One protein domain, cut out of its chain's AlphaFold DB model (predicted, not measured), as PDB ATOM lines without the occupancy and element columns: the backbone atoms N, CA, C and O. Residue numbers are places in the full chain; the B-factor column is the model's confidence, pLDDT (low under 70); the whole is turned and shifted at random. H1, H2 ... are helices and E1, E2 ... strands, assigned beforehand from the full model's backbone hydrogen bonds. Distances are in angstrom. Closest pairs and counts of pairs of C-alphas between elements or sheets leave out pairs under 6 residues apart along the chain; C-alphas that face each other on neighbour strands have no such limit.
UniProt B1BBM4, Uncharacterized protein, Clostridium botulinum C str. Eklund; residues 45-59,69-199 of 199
ATOM      1  N   GLU A  45     -14.413  17.511  30.589       76.38
ATOM      2  CA  GLU A  45     -13.115  17.857  29.999       76.38
ATOM      3  C   GLU A  45     -12.649  19.254  30.427       76.38
ATOM      4  O   GLU A  45     -11.451  19.464  30.606       76.38
ATOM      5  N   LEU A  46     -13.583  20.192  30.633       77.75
ATOM      6  CA  LEU A  46     -13.276  21.578  31.014       77.75
ATOM      7  C   LEU A  46     -12.798  21.704  32.464       77.75
ATOM      8  O   LEU A  46     -12.135  22.673  32.812       77.75
ATOM      9  N   THR A  47     -13.116  20.717  33.298       81.94
ATOM     10  CA  THR A  47     -12.773  20.682  34.727       81.94
ATOM     11  C   THR A  47     -11.684  19.656  35.022       81.94
ATOM     12  O   THR A  47     -11.467  19.267  36.172       81.94
ATOM     13  N   ARG A  48     -11.016  19.150  33.978       88.00
ATOM     14  CA  ARG A  48     -10.021  18.096  34.118       88.00
ATOM     15  C   ARG A  48      -8.678  18.659  34.560       88.00
ATOM     16  O   ARG A  48      -8.019  19.383  33.819       88.00
ATOM     17  N   HIS A  49      -8.205  18.172  35.697       89.25
ATOM     18  CA  HIS A  49      -6.875  18.455  36.222       89.25
ATOM     19  C   HIS A  49      -6.061  17.169  36.370       89.25
ATOM     20  O   HIS A  49      -6.594  16.089  36.641       89.25
ATOM     21  N   THR A  50      -4.748  17.285  36.173       93.19
ATOM     22  CA  THR A  50      -3.807  16.181  36.366       93.19
ATOM     23  C   THR A  50      -2.959  16.459  37.595       93.19
ATOM     24  O   THR A  50      -2.283  17.482  37.673       93.19
ATOM     25  N   PHE A  51      -2.981  15.516  38.530       93.50
ATOM     26  CA  PHE A  51      -2.272  15.578  39.795       93.50
ATOM     27  C   PHE A  51      -1.246  14.457  39.919       93.50
ATOM     28  O   PHE A  51      -1.424  13.352  39.398       93.50
ATOM     29  N   TYR A  52      -0.191  14.743  40.669       94.69
ATOM     30  CA  TYR A  52       0.898  13.834  40.986       94.69
ATOM     31  C   TYR A  52       1.044  13.786  42.492       94.69
ATOM     32  O   TYR A  52       1.394  14.784  43.129       94.69
ATOM     33  N   ILE A  53       0.772  12.620  43.063       94.00
ATOM     34  CA  ILE A  53       0.904  12.405  44.500       94.00
ATOM     35  C   ILE A  53       2.172  11.631  44.723       94.00
ATOM     36  O   ILE A  53       2.253  10.446  44.400       94.00
ATOM     37  N   TRP A  54       3.155  12.337  45.249       94.06
ATOM     38  CA  TRP A  54       4.474  11.804  45.478       94.06
ATOM     39  C   TRP A  54       4.611  11.263  46.888       94.06
ATOM     40  O   TRP A  54       4.173  11.897  47.847       94.06
ATOM     41  N   ASN A  55       5.311  10.142  46.991       93.25
ATOM     42  CA  ASN A  55       5.969   9.712  48.204       93.25
ATOM     43  C   ASN A  55       7.456  10.032  48.075       93.25
ATOM     44  O   ASN A  55       8.125   9.538  47.165       93.25
ATOM     45  N   ASN A  56       7.964  10.845  48.998       90.38
ATOM     46  CA  ASN A  56       9.368  11.208  49.040       90.38
ATOM     47  C   ASN A  56       9.793  11.858  47.714       90.38
ATOM     48  O   ASN A  56      10.760  11.398  47.111       90.38
ATOM     49  N   LYS A  57       9.141  12.933  47.240       91.00
ATOM     50  CA  LYS A  57       9.668  13.705  46.093       91.00
ATOM     51  C   LYS A  57      10.941  14.447  46.490       91.00
ATOM     52  O   LYS A  57      10.896  15.274  47.403       91.00
ATOM     53  N   LYS A  58      12.040  14.231  45.761       87.12
ATOM     54  CA  LYS A  58      13.258  15.015  45.984       87.12
ATOM     55  C   LYS A  58      12.985  16.514  45.745       87.12
ATOM     56  O   LYS A  58      12.458  16.857  44.681       87.12
ATOM     57  N   PRO A  59      13.324  17.408  46.697       79.62
ATOM     58  CA  PRO A  59      13.216  18.845  46.478       79.62
ATOM     59  C   PRO A  59      14.164  19.293  45.364       79.62
ATOM     60  O   PRO A  59      15.321  18.863  45.303       79.62
ATOM     61  N   VAL A  69      12.536   6.483  52.463       90.38
ATOM     62  CA  VAL A  69      11.468   6.425  53.467       90.38
ATOM     63  C   VAL A  69      10.567   5.218  53.177       90.38
ATOM     64  O   VAL A  69      10.711   4.576  52.132       90.38
ATOM     65  N   PRO A  70       9.655   4.847  54.088       92.44
ATOM     66  CA  PRO A  70       8.737   3.742  53.847       92.44
ATOM     67  C   PRO A  70       7.830   3.982  52.637       92.44
ATOM     68  O   PRO A  70       7.470   5.114  52.311       92.44
ATOM     69  N   ASP A  71       7.422   2.895  51.993       92.62
ATOM     70  CA  ASP A  71       6.425   2.954  50.934       92.62
ATOM     71  C   ASP A  71       5.053   3.323  51.524       92.62
ATOM     72  O   ASP A  71       4.676   2.858  52.601       92.62
ATOM     73  N   MET A  72       4.285   4.138  50.804       93.00
ATOM     74  CA  MET A  72       2.871   4.330  51.103       93.00
ATOM     75  C   MET A  72       2.126   3.103  50.588       93.00
ATOM     76  O   MET A  72       2.261   2.744  49.418       93.00
ATOM     77  N   THR A  73       1.330   2.466  51.441       92.88
ATOM     78  CA  THR A  73       0.559   1.262  51.098       92.88
ATOM     79  C   THR A  73      -0.934   1.493  51.294       92.88
ATOM     80  O   THR A  73      -1.339   2.385  52.036       92.88
ATOM     81  N   ASN A  74      -1.776   0.701  50.616       90.56
ATOM     82  CA  ASN A  74      -3.235   0.884  50.612       90.56
ATOM     83  C   ASN A  74      -3.642   2.342  50.307       90.56
ATOM     84  O   ASN A  74      -4.550   2.888  50.933       90.56
ATOM     85  N   CYS A  75      -2.942   2.981  49.364       90.50
ATOM     86  CA  CYS A  75      -3.221   4.359  48.984       90.50
ATOM     87  C   CYS A  75      -4.611   4.447  48.353       90.50
ATOM     88  O   CYS A  75      -4.925   3.690  47.431       90.50
ATOM     89  N   ARG A  76      -5.445   5.367  48.837       90.69
ATOM     90  CA  ARG A  76      -6.821   5.572  48.375       90.69
ATOM     91  C   ARG A  76      -7.137   7.050  48.257       90.69
ATOM     92  O   ARG A  76      -6.680   7.828  49.089       90.69
ATOM     93  N   ILE A  77      -7.947   7.422  47.271       89.12
ATOM     94  CA  ILE A  77      -8.433   8.792  47.067       89.12
ATOM     95  C   ILE A  77      -9.957   8.845  47.176       89.12
ATOM     96  O   ILE A  77     -10.657   7.971  46.661       89.12
ATOM     97  N   THR A  78     -10.465   9.873  47.850       87.69
ATOM     98  CA  THR A  78     -11.897  10.187  47.907       87.69
ATOM     99  C   THR A  78     -12.121  11.689  48.096       87.69
ATOM    100  O   THR A  78     -11.159  12.448  48.237       87.69
ATOM    101  N   ILE A  79     -13.381  12.114  48.111       82.44
ATOM    102  CA  ILE A  79     -13.793  13.487  48.419       82.44
ATOM    103  C   ILE A  79     -14.515  13.533  49.756       82.44
ATOM    104  O   ILE A  79     -15.121  12.547  50.173       82.44
ATOM    105  N   LYS A  80     -14.439  14.679  50.423       74.94
ATOM    106  CA  LYS A  80     -15.228  14.989  51.614       74.94
ATOM    107  C   LYS A  80     -15.935  16.321  51.432       74.94
ATOM    108  O   LYS A  80     -15.402  17.210  50.768       74.94
ATOM    109  N   ASP A  81     -17.106  16.419  52.045       68.12
ATOM    110  CA  ASP A  81     -17.835  17.673  52.178       68.12
ATOM    111  C   ASP A  81     -17.098  18.601  53.158       68.12
ATOM    112  O   ASP A  81     -16.521  18.135  54.153       68.12
ATOM    113  N   GLY A  82     -17.082  19.893  52.847       66.00
ATOM    114  CA  GLY A  82     -16.478  20.941  53.663       66.00
ATOM    115  C   GLY A  82     -15.425  21.783  52.943       66.00
ATOM    116  O   GLY A  82     -14.964  21.488  51.840       66.00
ATOM    117  N   THR A  83     -15.025  22.857  53.614       66.25
ATOM    118  CA  THR A  83     -14.036  23.833  53.148       66.25
ATOM    119  C   THR A  83     -12.657  23.601  53.757       66.25
ATOM    120  O   THR A  83     -12.493  22.868  54.738       66.25
ATOM    121  N   PHE A  84     -11.628  24.260  53.211       63.97
ATOM    122  CA  PHE A  84     -10.285  24.180  53.797       63.97
ATOM    123  C   PHE A  84     -10.236  24.796  55.205       63.97
ATOM    124  O   PHE A  84      -9.458  24.360  56.050       63.97
ATOM    125  N   SER A  85     -11.119  25.752  55.502       69.06
ATOM    126  CA  SER A  85     -11.250  26.293  56.860       69.06
ATOM    127  C   SER A  85     -11.839  25.254  57.818       69.06
ATOM    128  O   SER A  85     -11.294  25.059  58.903       69.06
ATOM    129  N   ASP A  86     -12.853  24.499  57.384       66.94
ATOM    130  CA  ASP A  86     -13.452  23.412  58.181       66.94
ATOM    131  C   ASP A  86     -12.456  22.264  58.411       66.94
ATOM    132  O   ASP A  86     -12.470  21.606  59.454       66.94
ATOM    133  N   TYR A  87     -11.550  22.040  57.447       61.19
ATOM    134  CA  TYR A  87     -10.411  21.135  57.605       61.19
ATOM    135  C   TYR A  87      -9.506  21.579  58.757       61.19
ATOM    136  O   TYR A  87      -9.209  20.770  59.637       61.19
ATOM    137  N   ILE A  88      -9.075  22.846  58.751       62.72
ATOM    138  CA  ILE A  88      -8.177  23.397  59.776       62.72
ATOM    139  C   ILE A  88      -8.846  23.374  61.152       62.72
ATOM    140  O   ILE A  88      -8.200  23.028  62.139       62.72
ATOM    141  N   ALA A  89     -10.137  23.701  61.219       61.84
ATOM    142  CA  ALA A  89     -10.900  23.722  62.462       61.84
ATOM    143  C   ALA A  89     -11.171  22.315  63.034       61.84
ATOM    144  O   ALA A  89     -11.651  22.184  64.158       61.84
ATOM    145  N   GLY A  90     -10.867  21.243  62.287       53.03
ATOM    146  CA  GLY A  90     -11.194  19.872  62.685       53.03
ATOM    147  C   GLY A  90     -12.703  19.596  62.703       53.03
ATOM    148  O   GLY A  90     -13.139  18.583  63.248       53.03
ATOM    149  N   GLU A  91     -13.499  20.479  62.096       47.16
ATOM    150  CA  GLU A  91     -14.964  20.475  62.137       47.16
ATOM    151  C   GLU A  91     -15.598  19.619  61.035       47.16
ATOM    152  O   GLU A  91     -16.820  19.540  60.927       47.16
ATOM    153  N   MET A  92     -14.787  18.918  60.240       53.91
ATOM    154  CA  MET A  92     -15.278  18.015  59.201       53.91
ATOM    155  C   MET A  92     -16.059  16.833  59.796       53.91
ATOM    156  O   MET A  92     -15.486  15.811  60.190       53.91
ATOM    157  N   LYS A  93     -17.388  16.960  59.823       47.69
ATOM    158  CA  LYS A  93     -18.329  15.924  60.259       47.69
ATOM    159  C   LYS A  93     -18.801  15.102  59.059       47.69
ATOM    160  O   LYS A  93     -19.476  15.617  58.188       47.69
ATOM    161  N   SER A  94     -18.499  13.803  59.095       51.16
ATOM    162  CA  SER A  94     -18.954  12.740  58.181       51.16
ATOM    163  C   SER A  94     -18.595  12.883  56.681       51.16
ATOM    164  O   SER A  94     -18.961  13.857  56.042       51.16
ATOM    165  N   PRO A  95     -17.919  11.891  56.056       50.16
ATOM    166  CA  PRO A  95     -17.287  12.045  54.732       50.16
ATOM    167  C   PRO A  95     -18.187  12.223  53.502       50.16
ATOM    168  O   PRO A  95     -17.657  12.202  52.393       50.16
ATOM    169  N   LEU A  96     -19.512  12.240  53.629       54.38
ATOM    170  CA  LEU A  96     -20.303  11.555  52.619       54.38
ATOM    171  C   LEU A  96     -20.997  12.474  51.608       54.38
ATOM    172  O   LEU A  96     -22.205  12.672  51.667       54.38
ATOM    173  N   VAL A  97     -20.231  12.982  50.634       58.62
ATOM    174  CA  VAL A  97     -20.795  13.630  49.436       58.62
ATOM    175  C   VAL A  97     -21.517  12.562  48.613       58.62
ATOM    176  O   VAL A  97     -20.897  11.809  47.853       58.62
ATOM    177  N   GLN A  98     -22.829  12.456  48.806       63.50
ATOM    178  CA  GLN A  98     -23.667  11.417  48.201       63.50
ATOM    179  C   GLN A  98     -23.680  11.486  46.670       63.50
ATOM    180  O   GLN A  98     -23.821  10.465  46.001       63.50
ATOM    181  N   GLU A  99     -23.494  12.676  46.111       67.38
ATOM    182  CA  GLU A  99     -23.746  12.920  44.694       67.38
ATOM    183  C   GLU A  99     -22.511  12.698  43.799       67.38
ATOM    184  O   GLU A  99     -22.602  12.831  42.584       67.38
ATOM    185  N   GLN A 100     -21.371  12.282  44.372       79.88
ATOM    186  CA  GLN A 100     -20.170  11.858  43.628       79.88
ATOM    187  C   GLN A 100     -19.725  12.852  42.538       79.88
ATOM    188  O   GLN A 100     -19.446  12.472  41.398       79.88
ATOM    189  N   TRP A 101     -19.634  14.130  42.909       81.38
ATOM    190  CA  TRP A 101     -19.302  15.251  42.022       81.38
ATOM    191  C   TRP A 101     -17.964  15.112  41.289       81.38
ATOM    192  O   TRP A 101     -17.759  15.741  40.254       81.38
ATOM    193  N   ILE A 102     -17.042  14.294  41.806       86.56
ATOM    194  CA  ILE A 102     -15.726  14.073  41.207       86.56
ATOM    195  C   ILE A 102     -15.613  12.648  40.692       86.56
ATOM    196  O   ILE A 102     -15.954  11.676  41.370       86.56
ATOM    197  N   GLN A 103     -15.024  12.529  39.509       90.75
ATOM    198  CA  GLN A 103     -14.540  11.271  38.976       90.75
ATOM    199  C   GLN A 103     -13.018  11.285  38.915       90.75
ATOM    200  O   GLN A 103     -12.402  12.257  38.476       90.75
ATOM    201  N   ALA A 104     -12.413  10.179  39.328       92.88
ATOM    202  CA  ALA A 104     -10.975  10.010  39.359       92.88
ATOM    203  C   ALA A 104     -10.541   8.880  38.418       92.88
ATOM    204  O   ALA A 104     -11.118   7.789  38.415       92.88
ATOM    205  N   GLY A 105      -9.520   9.157  37.613       94.75
ATOM    206  CA  GLY A 105      -8.827   8.193  36.768       94.75
ATOM    207  C   GLY A 105      -7.384   8.036  37.231       94.75
ATOM    208  O   GLY A 105      -6.627   9.004  37.251       94.75
ATOM    209  N   VAL A 106      -6.990   6.817  37.595       93.75
ATOM    210  CA  VAL A 106      -5.604   6.499  37.973       93.75
ATOM    211  C   VAL A 106      -4.842   6.092  36.722       93.75
ATOM    212  O   VAL A 106      -5.203   5.118  36.062       93.75
ATOM    213  N   VAL A 107      -3.800   6.850  36.392       92.88
ATOM    214  CA  VAL A 107      -2.977   6.619  35.207       92.88
ATOM    215  C   VAL A 107      -1.828   5.685  35.563       92.88
ATOM    216  O   VAL A 107      -1.089   5.934  36.514       92.88
ATOM    217  N   LEU A 108      -1.652   4.640  34.756       90.75
ATOM    218  CA  LEU A 108      -0.542   3.689  34.828       90.75
ATOM    219  C   LEU A 108       0.331   3.814  33.576       90.75
ATOM    220  O   LEU A 108      -0.146   4.158  32.500       90.75
ATOM    221  N   SER A 109       1.618   3.507  33.669       88.88
ATOM    222  CA  SER A 109       2.534   3.574  32.524       88.88
ATOM    223  C   SER A 109       2.236   2.525  31.457       88.88
ATOM    224  O   SER A 109       2.598   2.717  30.294       88.88
ATOM    225  N   SER A 110       1.580   1.432  31.847       86.12
ATOM    226  CA  SER A 110       1.178   0.331  30.976       86.12
ATOM    227  C   SER A 110      -0.132   0.580  30.226       86.12
ATOM    228  O   SER A 110      -0.494  -0.240  29.387       86.12
ATOM    229  N   MET A 111      -0.864   1.658  30.529       85.81
ATOM    230  CA  MET A 111      -2.152   1.942  29.894       85.81
ATOM    231  C   MET A 111      -2.029   3.028  28.829       85.81
ATOM    232  O   MET A 111      -1.239   3.964  28.969       85.81
ATOM    233  N   ASN A 112      -2.862   2.949  27.790       86.88
ATOM    234  CA  ASN A 112      -3.074   4.105  26.929       86.88
ATOM    235  C   ASN A 112      -4.023   5.075  27.621       86.88
ATOM    236  O   ASN A 112      -4.994   4.681  28.262       86.88
ATOM    237  N   GLU A 113      -3.783   6.367  27.435       80.94
ATOM    238  CA  GLU A 113      -4.593   7.409  28.066       80.94
ATOM    239  C   GLU A 113      -6.059   7.397  27.603       80.94
ATOM    240  O   GLU A 113      -6.953   7.735  28.371       80.94
ATOM    241  N   LYS A 114      -6.315   6.936  26.374       86.25
ATOM    242  CA  LYS A 114      -7.671   6.757  25.829       86.25
ATOM    243  C   LYS A 114      -8.466   5.663  26.549       86.25
ATOM    244  O   LYS A 114      -9.690   5.699  26.526       86.25
ATOM    245  N   ASP A 115      -7.774   4.730  27.201       89.25
ATOM    246  CA  ASP A 115      -8.379   3.626  27.948       89.25
ATOM    247  C   ASP A 115      -8.608   4.000  29.427       89.25
ATOM    248  O   ASP A 115      -9.025   3.162  30.235       89.25
ATOM    249  N   LEU A 116      -8.318   5.252  29.810       91.50
ATOM    250  CA  LEU A 116      -8.473   5.734  31.175       91.50
ATOM    251  C   LEU A 116      -9.942   5.742  31.590       91.50
ATOM    252  O   LEU A 116     -10.772   6.474  31.053       91.50
ATOM    253  N   LYS A 117     -10.243   4.938  32.609       92.31
ATOM    254  CA  LYS A 117     -11.566   4.889  33.225       92.31
ATOM    255  C   LYS A 117     -11.656   5.921  34.337       92.31
ATOM    256  O   LYS A 117     -10.838   5.921  35.254       92.31
ATOM    257  N   TYR A 118     -12.692   6.747  34.267       92.62
ATOM    258  CA  TYR A 118     -13.048   7.690  35.317       92.62
ATOM    259  C   TYR A 118     -14.088   7.060  36.235       92.62
ATOM    260  O   TYR A 118     -15.208   6.761  35.816       92.62
ATOM    261  N   THR A 119     -13.708   6.854  37.491       92.50
ATOM    262  CA  THR A 119     -14.570   6.255  38.511       92.50
ATOM    263  C   THR A 119     -15.041   7.345  39.473       92.50
ATOM    264  O   THR A 119     -14.199   8.080  39.989       92.50
ATOM    265  N   PRO A 120     -16.353   7.473  39.736       89.81
ATOM    266  CA  PRO A 120     -16.854   8.415  40.731       89.81
ATOM    267  C   PRO A 120     -16.292   8.124  42.129       89.81
ATOM    268  O   PRO A 120     -16.205   6.959  42.526       89.81
ATOM    269  N   ILE A 121     -15.947   9.173  42.871       88.62
ATOM    270  CA  ILE A 121     -15.472   9.113  44.261       88.62
ATOM    271  C   ILE A 121     -16.356   9.974  45.169       88.62
ATOM    272  O   ILE A 121     -17.047  10.875  44.702       88.62
ATOM    273  N   GLY A 122     -16.342   9.693  46.470       84.88
ATOM    274  CA  GLY A 122     -17.178  10.359  47.469       84.88
ATOM    275  C   GLY A 122     -17.934   9.333  48.276       84.88
ATOM    276  O   GLY A 122     -17.347   8.645  49.110       84.88
ATOM    277  N   SER A 123     -19.239   9.207  48.063       81.44
ATOM    278  CA  SER A 123     -20.057   8.235  48.796       81.44
ATOM    279  C   SER A 123     -21.086   7.546  47.946       81.44
ATOM    280  O   SER A 123     -21.476   8.037  46.895       81.44
ATOM    281  N   GLU A 124     -21.512   6.376  48.393       80.81
ATOM    282  CA  GLU A 124     -22.570   5.615  47.750       80.81
ATOM    283  C   GLU A 124     -23.484   4.967  48.783       80.81
ATOM    284  O   GLU A 124     -23.069   4.622  49.885       80.81
ATOM    285  N   MET A 125     -24.754   4.814  48.424       81.56
ATOM    286  CA  MET A 125     -25.707   4.081  49.248       81.56
ATOM    287  C   MET A 125     -25.520   2.583  49.021       81.56
ATOM    288  O   MET A 125     -25.824   2.066  47.947       81.56
ATOM    289  N   GLN A 126     -25.071   1.869  50.049       80.38
ATOM    290  CA  GLN A 126     -25.001   0.412  50.065       80.38
ATOM    291  C   GLN A 126     -25.976  -0.138  51.102       80.38
ATOM    292  O   GLN A 126     -25.832   0.094  52.299       80.38
ATOM    293  N   LYS A 127     -26.982  -0.897  50.647       85.94
ATOM    294  CA  LYS A 127     -27.986  -1.545  51.517       85.94
ATOM    295  C   LYS A 127     -28.660  -0.578  52.512       85.94
ATOM    296  O   LYS A 127     -28.911  -0.941  53.655       85.94
ATOM    297  N   GLY A 128     -28.937   0.654  52.082       81.19
ATOM    298  CA  GLY A 128     -29.565   1.678  52.928       81.19
ATOM    299  C   GLY A 128     -28.604   2.427  53.859       81.19
ATOM    300  O   GLY A 128     -29.056   3.276  54.618       81.19
ATOM    301  N   VAL A 129     -27.298   2.152  53.793       78.81
ATOM    302  CA  VAL A 129     -26.262   2.854  54.560       78.81
ATOM    303  C   VAL A 129     -25.357   3.611  53.599       78.81
ATOM    304  O   VAL A 129     -24.888   3.053  52.608       78.81
ATOM    305  N   LEU A 130     -25.103   4.883  53.893       75.31
ATOM    306  CA  LEU A 130     -24.179   5.697  53.118       75.31
ATOM    307  C   LEU A 130     -22.742   5.286  53.479       75.31
ATOM    308  O   LEU A 130     -22.329   5.384  54.636       75.31
ATOM    309  N   THR A 131     -21.996   4.773  52.505       78.88
ATOM    310  CA  THR A 131     -20.617   4.300  52.666       78.88
ATOM    311  C   THR A 131     -19.657   5.127  51.821       78.88
ATOM    312  O   THR A 131     -20.028   5.697  50.794       78.88
ATOM    313  N   GLN A 132     -18.398   5.203  52.255       81.75
ATOM    314  CA  GLN A 132     -17.356   5.880  51.492       81.75
ATOM    315  C   GLN A 132     -17.086   5.121  50.190       81.75
ATOM    316  O   GLN A 132     -16.826   3.916  50.201       81.75
ATOM    317  N   LYS A 133     -17.074   5.861  49.084       85.69
ATOM    318  CA  LYS A 133     -16.574   5.413  47.793       85.69
ATOM    319  C   LYS A 133     -15.208   6.034  47.555       85.69
ATOM    320  O   LYS A 133     -15.075   7.240  47.337       85.69
ATOM    321  N   ASP A 134     -14.189   5.200  47.620       88.56
ATOM    322  CA  ASP A 134     -12.824   5.561  47.273       88.56
ATOM    323  C   ASP A 134     -12.327   4.708  46.110       88.56
ATOM    324  O   ASP A 134     -12.933   3.697  45.745       88.56
ATOM    325  N   ILE A 135     -11.228   5.142  45.507       91.25
ATOM    326  CA  ILE A 135     -10.488   4.308  44.566       91.25
ATOM    327  C   ILE A 135      -9.073   4.099  45.063       91.25
ATOM    328  O   ILE A 135      -8.465   4.987  45.664       91.25
ATOM    329  N   GLN A 136      -8.542   2.915  44.777       91.81
ATOM    330  CA  GLN A 136      -7.160   2.595  45.065       91.81
ATOM    331  C   GLN A 136      -6.236   3.331  44.094       91.81
ATOM    332  O   GLN A 136      -6.449   3.332  42.882       91.81
ATOM    333  N   VAL A 137      -5.202   3.944  44.652       92.12
ATOM    334  CA  VAL A 137      -4.202   4.729  43.941       92.12
ATOM    335  C   VAL A 137      -2.909   3.929  43.886       92.12
ATOM    336  O   VAL A 137      -2.368   3.538  44.914       92.12
ATOM    337  N   THR A 138      -2.396   3.708  42.685       92.69
ATOM    338  CA  THR A 138      -1.125   3.014  42.459       92.69
ATOM    339  C   THR A 138      -0.154   3.988  41.813       92.69
ATOM    340  O   THR A 138      -0.578   4.853  41.041       92.69
ATOM    341  N   ALA A 139       1.137   3.870  42.125       94.50
ATOM    342  CA  ALA A 139       2.150   4.632  41.410       94.50
ATOM    343  C   ALA A 139       2.084   4.372  39.894       94.50
ATOM    344  O   ALA A 139       1.652   3.304  39.455       94.50
ATOM    345  N   LEU A 140       2.519   5.354  39.098       93.25
ATOM    346  CA  LEU A 140       2.465   5.284  37.635       93.25
ATOM    347  C   LEU A 140       3.145   4.004  37.125       93.25
ATOM    348  O   LEU A 140       2.654   3.368  36.198       93.25
ATOM    349  N   GLY A 141       4.251   3.615  37.754       88.94
ATOM    350  CA  GLY A 141       5.009   2.415  37.433       88.94
ATOM    351  C   GLY A 141       6.087   2.671  36.388       88.94
ATOM    352  O   GLY A 141       5.853   3.340  35.380       88.94
ATOM    353  N   SER A 142       7.281   2.128  36.607       81.38
ATOM    354  CA  SER A 142       8.352   2.137  35.604       81.38
ATOM    355  C   SER A 142       8.057   1.158  34.465       81.38
ATOM    356  O   SER A 142       7.532   0.067  34.692       81.38
ATOM    357  N   LYS A 143       8.429   1.530  33.235       71.75
ATOM    358  CA  LYS A 143       8.355   0.637  32.063       71.75
ATOM    359  C   LYS A 143       9.547  -0.318  31.970       71.75
ATOM    360  O   LYS A 143       9.488  -1.295  31.231       71.75
ATOM    361  N   THR A 144      10.628  -0.022  32.688       66.50
ATOM    362  CA  THR A 144      11.929  -0.702  32.583       66.50
ATOM    363  C   THR A 144      12.356  -1.403  33.879       66.50
ATOM    364  O   THR A 144      13.469  -1.913  33.949       66.50
ATOM    365  N   GLY A 145      11.512  -1.418  34.918       56.03
ATOM    366  CA  GLY A 145      11.847  -1.932  36.252       56.03
ATOM    367  C   GLY A 145      10.698  -2.663  36.954       56.03
ATOM    368  O   GLY A 145       9.624  -2.848  36.390       56.03
ATOM    369  N   SER A 146      10.947  -3.099  38.197       56.09
ATOM    370  CA  SER A 146       9.991  -3.818  39.051       56.09
ATOM    371  C   SER A 146       8.669  -3.053  39.136       56.09
ATOM    372  O   SER A 146       8.637  -1.928  39.645       56.09
ATOM    373  N   GLY A 147       7.596  -3.653  38.616       59.44
ATOM    374  CA  GLY A 147       6.254  -3.091  38.711       59.44
ATOM    375  C   GLY A 147       5.889  -2.793  40.164       59.44
ATOM    376  O   GLY A 147       6.294  -3.503  41.085       59.44
ATOM    377  N   VAL A 148       5.140  -1.718  40.376       70.69
ATOM    378  CA  VAL A 148       4.608  -1.360  41.695       70.69
ATOM    379  C   VAL A 148       3.381  -2.210  41.983       70.69
ATOM    380  O   VAL A 148       2.508  -2.367  41.130       70.69
ATOM    381  N   SER A 149       3.312  -2.769  43.190       83.12
ATOM    382  CA  SER A 149       2.107  -3.453  43.652       83.12
ATOM    383  C   SER A 149       0.931  -2.478  43.699       83.12
ATOM    384  O   SER A 149       1.095  -1.295  44.004       83.12
ATOM    385  N   THR A 150      -0.272  -2.976  43.425       85.06
ATOM    386  CA  THR A 150      -1.495  -2.171  43.480       85.06
ATOM    387  C   THR A 150      -1.640  -1.484  44.840       85.06
ATOM    388  O   THR A 150      -1.489  -2.120  45.884       85.06
ATOM    389  N   GLY A 151      -1.948  -0.187  44.840       86.69
ATOM    390  CA  GLY A 151      -2.103   0.589  46.070       86.69
ATOM    391  C   GLY A 151      -0.797   1.068  46.702       86.69
ATOM    392  O   GLY A 151      -0.843   1.553  47.836       86.69
ATOM    393  N   VAL A 152       0.346   0.891  46.028       92.75
ATOM    394  CA  VAL A 152       1.669   1.247  46.556       92.75
ATOM    395  C   VAL A 152       2.277   2.427  45.800       92.75
ATOM    396  O   VAL A 152       2.254   2.470  44.568       92.75
ATOM    397  N   ILE A 153       2.852   3.364  46.558       94.00
ATOM    398  CA  ILE A 153       3.694   4.457  46.057       94.00
ATOM    399  C   ILE A 153       5.018   4.412  46.821       94.00
ATOM    400  O   ILE A 153       5.046   4.542  48.049       94.00
ATOM    401  N   SER A 154       6.123   4.197  46.109       93.19
ATOM    402  CA  SER A 154       7.406   3.905  46.741       93.19
ATOM    403  C   SER A 154       8.016   5.117  47.439       93.19
ATOM    404  O   SER A 154       7.992   6.218  46.903       93.19
ATOM    405  N   GLY A 155       8.607   4.904  48.613       91.69
ATOM    406  CA  GLY A 155       9.366   5.909  49.363       91.69
ATOM    407  C   GLY A 155      10.859   5.908  49.039       91.69
ATOM    408  O   GLY A 155      11.642   6.601  49.690       91.69
ATOM    409  N   LYS A 156      11.293   5.130  48.042       90.75
ATOM    410  CA  LYS A 156      12.702   5.083  47.635       90.75
ATOM    411  C   LYS A 156      13.199   6.447  47.156       90.75
ATOM    412  O   LYS A 156      12.430   7.256  46.642       90.75
ATOM    413  N   MET A 157      14.495   6.690  47.297       89.94
ATOM    414  CA  MET A 157      15.138   7.860  46.709       89.94
ATOM    415  C   MET A 157      14.837   7.958  45.211       89.94
ATOM    416  O   MET A 157      14.845   6.952  44.502       89.94
ATOM    417  N   ASN A 158      14.619   9.181  44.744       89.81
ATOM    418  CA  ASN A 158      14.360   9.507  43.348       89.81
ATOM    419  C   ASN A 158      14.989  10.857  42.996       89.81
ATOM    420  O   ASN A 158      15.542  11.550  43.854       89.81
ATOM    421  N   ASP A 159      14.923  11.221  41.721       89.50
ATOM    422  CA  ASP A 159      15.442  12.490  41.216       89.50
ATOM    423  C   ASP A 159      14.431  13.646  41.291       89.50
ATOM    424  O   ASP A 159      14.783  14.773  40.944       89.50
ATOM    425  N   GLY A 160      13.202  13.384  41.753       89.56
ATOM    426  CA  GLY A 160      12.129  14.369  41.873       89.56
ATOM    427  C   GLY A 160      11.528  14.813  40.538       89.56
ATOM    428  O   GLY A 160      10.778  15.791  40.516       89.56
ATOM    429  N   LYS A 161      11.841  14.129  39.430       90.00
ATOM    430  CA  LYS A 161      11.413  14.498  38.075       90.00
ATOM    431  C   LYS A 161      10.389  13.508  37.536       90.00
ATOM    432  O   LYS A 161      10.685  12.337  37.331       90.00
ATOM    433  N   TYR A 162       9.168  13.972  37.284       89.19
ATOM    434  CA  TYR A 162       8.058  13.103  36.872       89.19
ATOM    435  C   TYR A 162       8.249  12.445  35.496       89.19
ATOM    436  O   TYR A 162       7.569  11.481  35.162       89.19
ATOM    437  N   ASP A 163       9.125  12.976  34.652       87.38
ATOM    438  CA  ASP A 163       9.349  12.487  33.296       87.38
ATOM    439  C   ASP A 163      10.417  11.383  33.223       87.38
ATOM    440  O   ASP A 163      10.518  10.699  32.200       87.38
ATOM    441  N   THR A 164      11.162  11.127  34.304       89.19
ATOM    442  CA  THR A 164      12.227  10.114  34.330       89.19
ATOM    443  C   THR A 164      11.738   8.774  34.874       89.19
ATOM    444  O   THR A 164      10.882   8.698  35.755       89.19
ATOM    445  N   GLU A 165      12.308   7.670  34.380       88.38
ATOM    446  CA  GLU A 165      11.982   6.320  34.873       88.38
ATOM    447  C   GLU A 165      12.294   6.137  36.365       88.38
ATOM    448  O   GLU A 165      11.601   5.378  37.039       88.38
ATOM    449  N   SER A 166      13.291   6.859  36.892       87.75
ATOM    450  CA  SER A 166      13.725   6.735  38.290       87.75
ATOM    451  C   SER A 166      12.654   7.159  39.299       87.75
ATOM    452  O   SER A 166      12.658   6.682  40.429       87.75
ATOM    453  N   SER A 167      11.711   7.998  38.870       91.12
ATOM    454  CA  SER A 167      10.660   8.562  39.712       91.12
ATOM    455  C   SER A 167       9.293   7.898  39.534       91.12
ATOM    456  O   SER A 167       8.410   8.095  40.365       91.12
ATOM    457  N   LYS A 168       9.068   7.089  38.487       91.75
ATOM    458  CA  LYS A 168       7.713   6.587  38.146       91.75
ATOM    459  C   LYS A 168       7.087   5.673  39.195       91.75
ATOM    460  O   LYS A 168       5.869   5.507  39.216       91.75
ATOM    461  N   ASN A 169       7.900   5.091  40.070       93.50
ATOM    462  CA  ASN A 169       7.420   4.294  41.196       93.50
ATOM    463  C   ASN A 169       7.130   5.147  42.446       93.50
ATOM    464  O   ASN A 169       6.513   4.643  43.380       93.50
ATOM    465  N   ASN A 170       7.547   6.415  42.470       93.62
ATOM    466  CA  ASN A 170       7.459   7.325  43.615       93.62
ATOM    467  C   ASN A 170       6.267   8.271  43.568       93.62
ATOM    468  O   ASN A 170       6.040   9.003  44.527       93.62
ATOM    469  N   TYR A 171       5.491   8.264  42.487       94.75
ATOM    470  CA  TYR A 171       4.264   9.037  42.422       94.75
ATOM    471  C   TYR A 171       3.144   8.286  41.729       94.75
ATOM    472  O   TYR A 171       3.362   7.504  40.801       94.75
ATOM    473  N   ALA A 172       1.921   8.578  42.150       94.88
ATOM    474  CA  ALA A 172       0.725   8.247  41.398       94.88
ATOM    475  C   ALA A 172       0.308   9.436  40.539       94.88
ATOM    476  O   ALA A 172       0.264  10.565  41.030       94.88
ATOM    477  N   LYS A 173      -0.014   9.178  39.269       94.69
ATOM    478  CA  LYS A 173      -0.604  10.173  38.372       94.69
ATOM    479  C   LYS A 173      -2.112   9.967  38.349       94.69
ATOM    480  O   LYS A 173      -2.584   8.898  37.964       94.69
ATOM    481  N   ILE A 174      -2.864  10.979  38.755       94.25
ATOM    482  CA  ILE A 174      -4.324  10.927  38.830       94.25
ATOM    483  C   ILE A 174      -4.898  12.047  37.982       94.25
ATOM    484  O   ILE A 174      -4.450  13.186  38.059       94.25
ATOM    485  N   LYS A 175      -5.911  11.729  37.185       93.88
ATOM    486  CA  LYS A 175      -6.752  12.725  36.532       93.88
ATOM    487  C   LYS A 175      -8.052  12.850  37.289       93.88
ATOM    488  O   LYS A 175      -8.751  11.855  37.472       93.88
ATOM    489  N   LEU A 176      -8.358  14.057  37.726       91.38
ATOM    490  CA  LEU A 176      -9.617  14.371  38.374       91.38
ATOM    491  C   LEU A 176     -10.434  15.239  37.434       91.38
ATOM    492  O   LEU A 176      -9.889  16.126  36.783       91.38
ATOM    493  N   GLN A 177     -11.722  14.953  37.347       90.00
ATOM    494  CA  GLN A 177     -12.673  15.762  36.600       90.00
ATOM    495  C   GLN A 177     -13.968  15.864  37.387       90.00
ATOM    496  O   GLN A 177     -14.350  14.922  38.092       90.00
ATOM    497  N   MET A 178     -14.644  16.993  37.251       84.00
ATOM    498  CA  MET A 178     -15.938  17.200  37.872       84.00
ATOM    499  C   MET A 178     -17.051  16.762  36.921       84.00
ATOM    500  O   MET A 178     -16.998  17.004  35.713       84.00
ATOM    501  N   LYS A 179     -18.075  16.120  37.471       84.06
ATOM    502  CA  LYS A 179     -19.312  15.789  36.774       84.06
ATOM    503  C   LYS A 179     -20.473  16.238  37.649       84.06
ATOM    504  O   LYS A 179     -20.755  15.588  38.653       84.06
ATOM    505  N   VAL A 180     -21.124  17.334  37.261       79.25
ATOM    506  CA  VAL A 180     -22.282  17.852  37.995       79.25
ATOM    507  C   VAL A 180     -23.408  16.809  37.943       79.25
ATOM    508  O   VAL A 180     -23.760  16.325  36.861       79.25
ATOM    509  N   PRO A 181     -23.956  16.389  39.092       76.31
ATOM    510  CA  PRO A 181     -25.119  15.516  39.134       76.31
ATOM    511  C   PRO A 181     -26.313  16.186  38.449       76.31
ATOM    512  O   PRO A 181     -26.581  17.360  38.661       76.31
ATOM    513  N   ALA A 182     -27.087  15.435  37.663       74.62
ATOM    514  CA  ALA A 182     -28.225  16.000  36.923       74.62
ATOM    515  C   ALA A 182     -29.345  16.576  37.818       74.62
ATOM    516  O   ALA A 182     -30.211  17.288  37.326       74.62
ATOM    517  N   HIS A 183     -29.348  16.223  39.105       71.81
ATOM    518  CA  HIS A 183     -30.297  16.690  40.115       71.81
ATOM    519  C   HIS A 183     -29.695  17.742  41.053       71.81
ATOM    520  O   HIS A 183     -30.354  18.123  42.012       71.81
ATOM    521  N   ALA A 184     -28.448  18.161  40.820       72.69
ATOM    522  CA  ALA A 184     -27.818  19.166  41.649       72.69
ATOM    523  C   ALA A 184     -28.439  20.537  41.376       72.69
ATOM    524  O   ALA A 184     -28.491  20.991  40.229       72.69
ATOM    525  N   ASP A 185     -28.875  21.197  42.442       69.25
ATOM    526  CA  ASP A 185     -29.314  22.582  42.376       69.25
ATOM    527  C   ASP A 185     -28.120  23.515  42.126       69.25
ATOM    528  O   ASP A 185     -26.980  23.244  42.524       69.25
ATOM    529  N   ALA A 186     -28.383  24.645  41.465       66.06
ATOM    530  CA  ALA A 186     -27.389  25.692  41.275       66.06
ATOM    531  C   ALA A 186     -27.096  26.375  42.620       66.06
ATOM    532  O   ALA A 186     -27.870  27.212  43.085       66.06
ATOM    533  N   GLN A 187     -25.980  26.006  43.245       66.38
ATOM    534  CA  GLN A 187     -25.529  26.560  44.518       66.38
ATOM    535  C   GLN A 187     -24.007  26.446  44.666       66.38
ATOM    536  O   GLN A 187     -23.362  25.633  44.000       66.38
ATOM    537  N   ASP A 188     -23.447  27.236  45.582       64.56
ATOM    538  CA  ASP A 188     -22.038  27.144  45.958       64.56
ATOM    539  C   ASP A 188     -21.793  25.849  46.741       64.56
ATOM    540  O   ASP A 188     -22.007  25.779  47.952       64.56
ATOM    541  N   ASN A 189     -21.318  24.821  46.043       66.94
ATOM    542  CA  ASN A 189     -20.864  23.583  46.661       66.94
ATOM    543  C   ASN A 189     -19.345  23.630  46.868       66.94
ATOM    544  O   ASN A 189     -18.608  24.080  45.993       66.94
ATOM    545  N   LYS A 190     -18.864  23.157  48.024       70.06
ATOM    546  CA  LYS A 190     -17.433  23.133  48.359       70.06
ATOM    547  C   LYS A 190     -17.014  21.720  48.732       70.06
ATOM    548  O   LYS A 190     -17.585  21.116  49.634       70.06
ATOM    549  N   PHE A 191     -16.003  21.207  48.039       73.75
ATOM    550  CA  PHE A 191     -15.506  19.850  48.231       73.75
ATOM    551  C   PHE A 191     -13.989  19.847  48.340       73.75
ATOM    552  O   PHE A 191     -13.305  20.594  47.639       73.75
ATOM    553  N   ILE A 192     -13.463  18.937  49.160       76.81
ATOM    554  CA  ILE A 192     -12.020  18.712  49.278       76.81
ATOM    555  C   ILE A 192     -11.674  17.290  48.874       76.81
ATOM    556  O   ILE A 192     -12.247  16.318  49.379       76.81
ATOM    557  N   VAL A 193     -10.660  17.159  48.019       81.12
ATOM    558  CA  VAL A 193     -10.098  15.860  47.635       81.12
ATOM    559  C   VAL A 193      -8.991  15.451  48.598       81.12
ATOM    560  O   VAL A 193      -8.133  16.254  48.958       81.12
ATOM    561  N   ARG A 194      -8.997  14.183  49.022       79.88
ATOM    562  CA  ARG A 194      -8.044  13.645  49.999       79.88
ATOM    563  C   ARG A 194      -7.491  12.292  49.601       79.88
ATOM    564  O   ARG A 194      -8.188  11.478  49.000       79.88
ATOM    565  N   ILE A 195      -6.273  12.029  50.071       82.12
ATOM    566  CA  ILE A 195      -5.622  10.722  49.991       82.12
ATOM    567  C   ILE A 195      -5.328  10.181  51.377       82.12
ATOM    568  O   ILE A 195      -4.907  10.910  52.272       82.12
ATOM    569  N   TYR A 196      -5.533   8.879  51.515       85.44
ATOM    570  CA  TYR A 196      -5.273   8.104  52.716       85.44
ATOM    571  C   TYR A 196      -4.337   6.960  52.363       85.44
ATOM    572  O   TYR A 196      -4.404   6.424  51.258       85.44
ATOM    573  N   TYR A 197      -3.458   6.603  53.289       88.31
ATOM    574  CA  TYR A 197      -2.446   5.575  53.099       88.31
ATOM    575  C   TYR A 197      -1.970   5.045  54.454       88.31
ATOM    576  O   TYR A 197      -2.139   5.699  55.485       88.31
ATOM    577  N   ASN A 198      -1.341   3.876  54.420       88.38
ATOM    578  CA  ASN A 198      -0.663   3.236  55.539       88.38
ATOM    579  C   ASN A 198       0.863   3.299  55.337       88.38
ATOM    580  O   ASN A 198       1.332   3.414  54.199       88.38
ATOM    581  N   VAL A 199       1.622   3.204  56.434       83.19
ATOM    582  CA  VAL A 199       3.096   3.320  56.499       83.19
ATOM    583  C   VAL A 199       3.686   2.211  57.362       83.19
ATOM    584  O   VAL A 199       3.046   1.900  58.390       83.19
TER     585      VAL A 199
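This is residues 45 to 59 and 69 to 199 of the 199 residues of an uncharacterized protein of Clostridium botulinum C str. Eklund (UniProt B1BBM4). Amid little regular structure, a five-stranded sheet, order E1 E6 E3 E4 E5, curls like part of a barrel, and the ribbon of E2 and E7 lies across its open side. The 146 printed residues hold E1 E2 H1 E3 E4 E5 E6 E7 in order, mostly strand, both sheets antiparallel, under half in named elements. It is compact, radius of gyration of the C-alphas 16.4 A, spanning 48 by 36 by 31 A.

E1, residues 49 to 55, is antiparallel to E6, residues 171 to 178; N 51 and O 174 are 2.8 A apart. E2, residues 73 to 81, is antiparallel to E7, residues 191 to 198; N 76 and O 196 are 2.8 A apart. H1, residues 84 to 88, is not on the five-stranded sheet; its O i to N i+4 pair is within hydrogen-bond range. E3, residues 102 to 107, E4, residues 119 to 126, and E5, residues 129 to 133, form two hairpins and a meander, each strand the antiparallel neighbour of the one before; N 104 and O 119 are 2.8 A apart, N 124 and O 131 2.9 A. With E6, E3's antiparallel neighbour, they form a Greek key, three strands of meander and a fourth beside the first; N 105 and O 175 are 2.8 A apart. E4 bends by 90 degrees at Gly 122, whose C-alpha is 4.7 A from that of Ile 79 in E2, their closest.

E1 begins at C-alpha 49 (-6.875, 18.455, 36.222). E2 measures 24.7 A, E6 22.3 A and E7 23.4 A, ending at C-alpha 198 (-0.663, 3.236, 55.539).

Residues 60 to 68 are not printed; C-alphas 59 and 69 are 14.4 A apart. The link E5 to E6 is long, 37 residues. The pLDDT is under 70 at residues 81 to 99, 144 to 147 and 185 to 189.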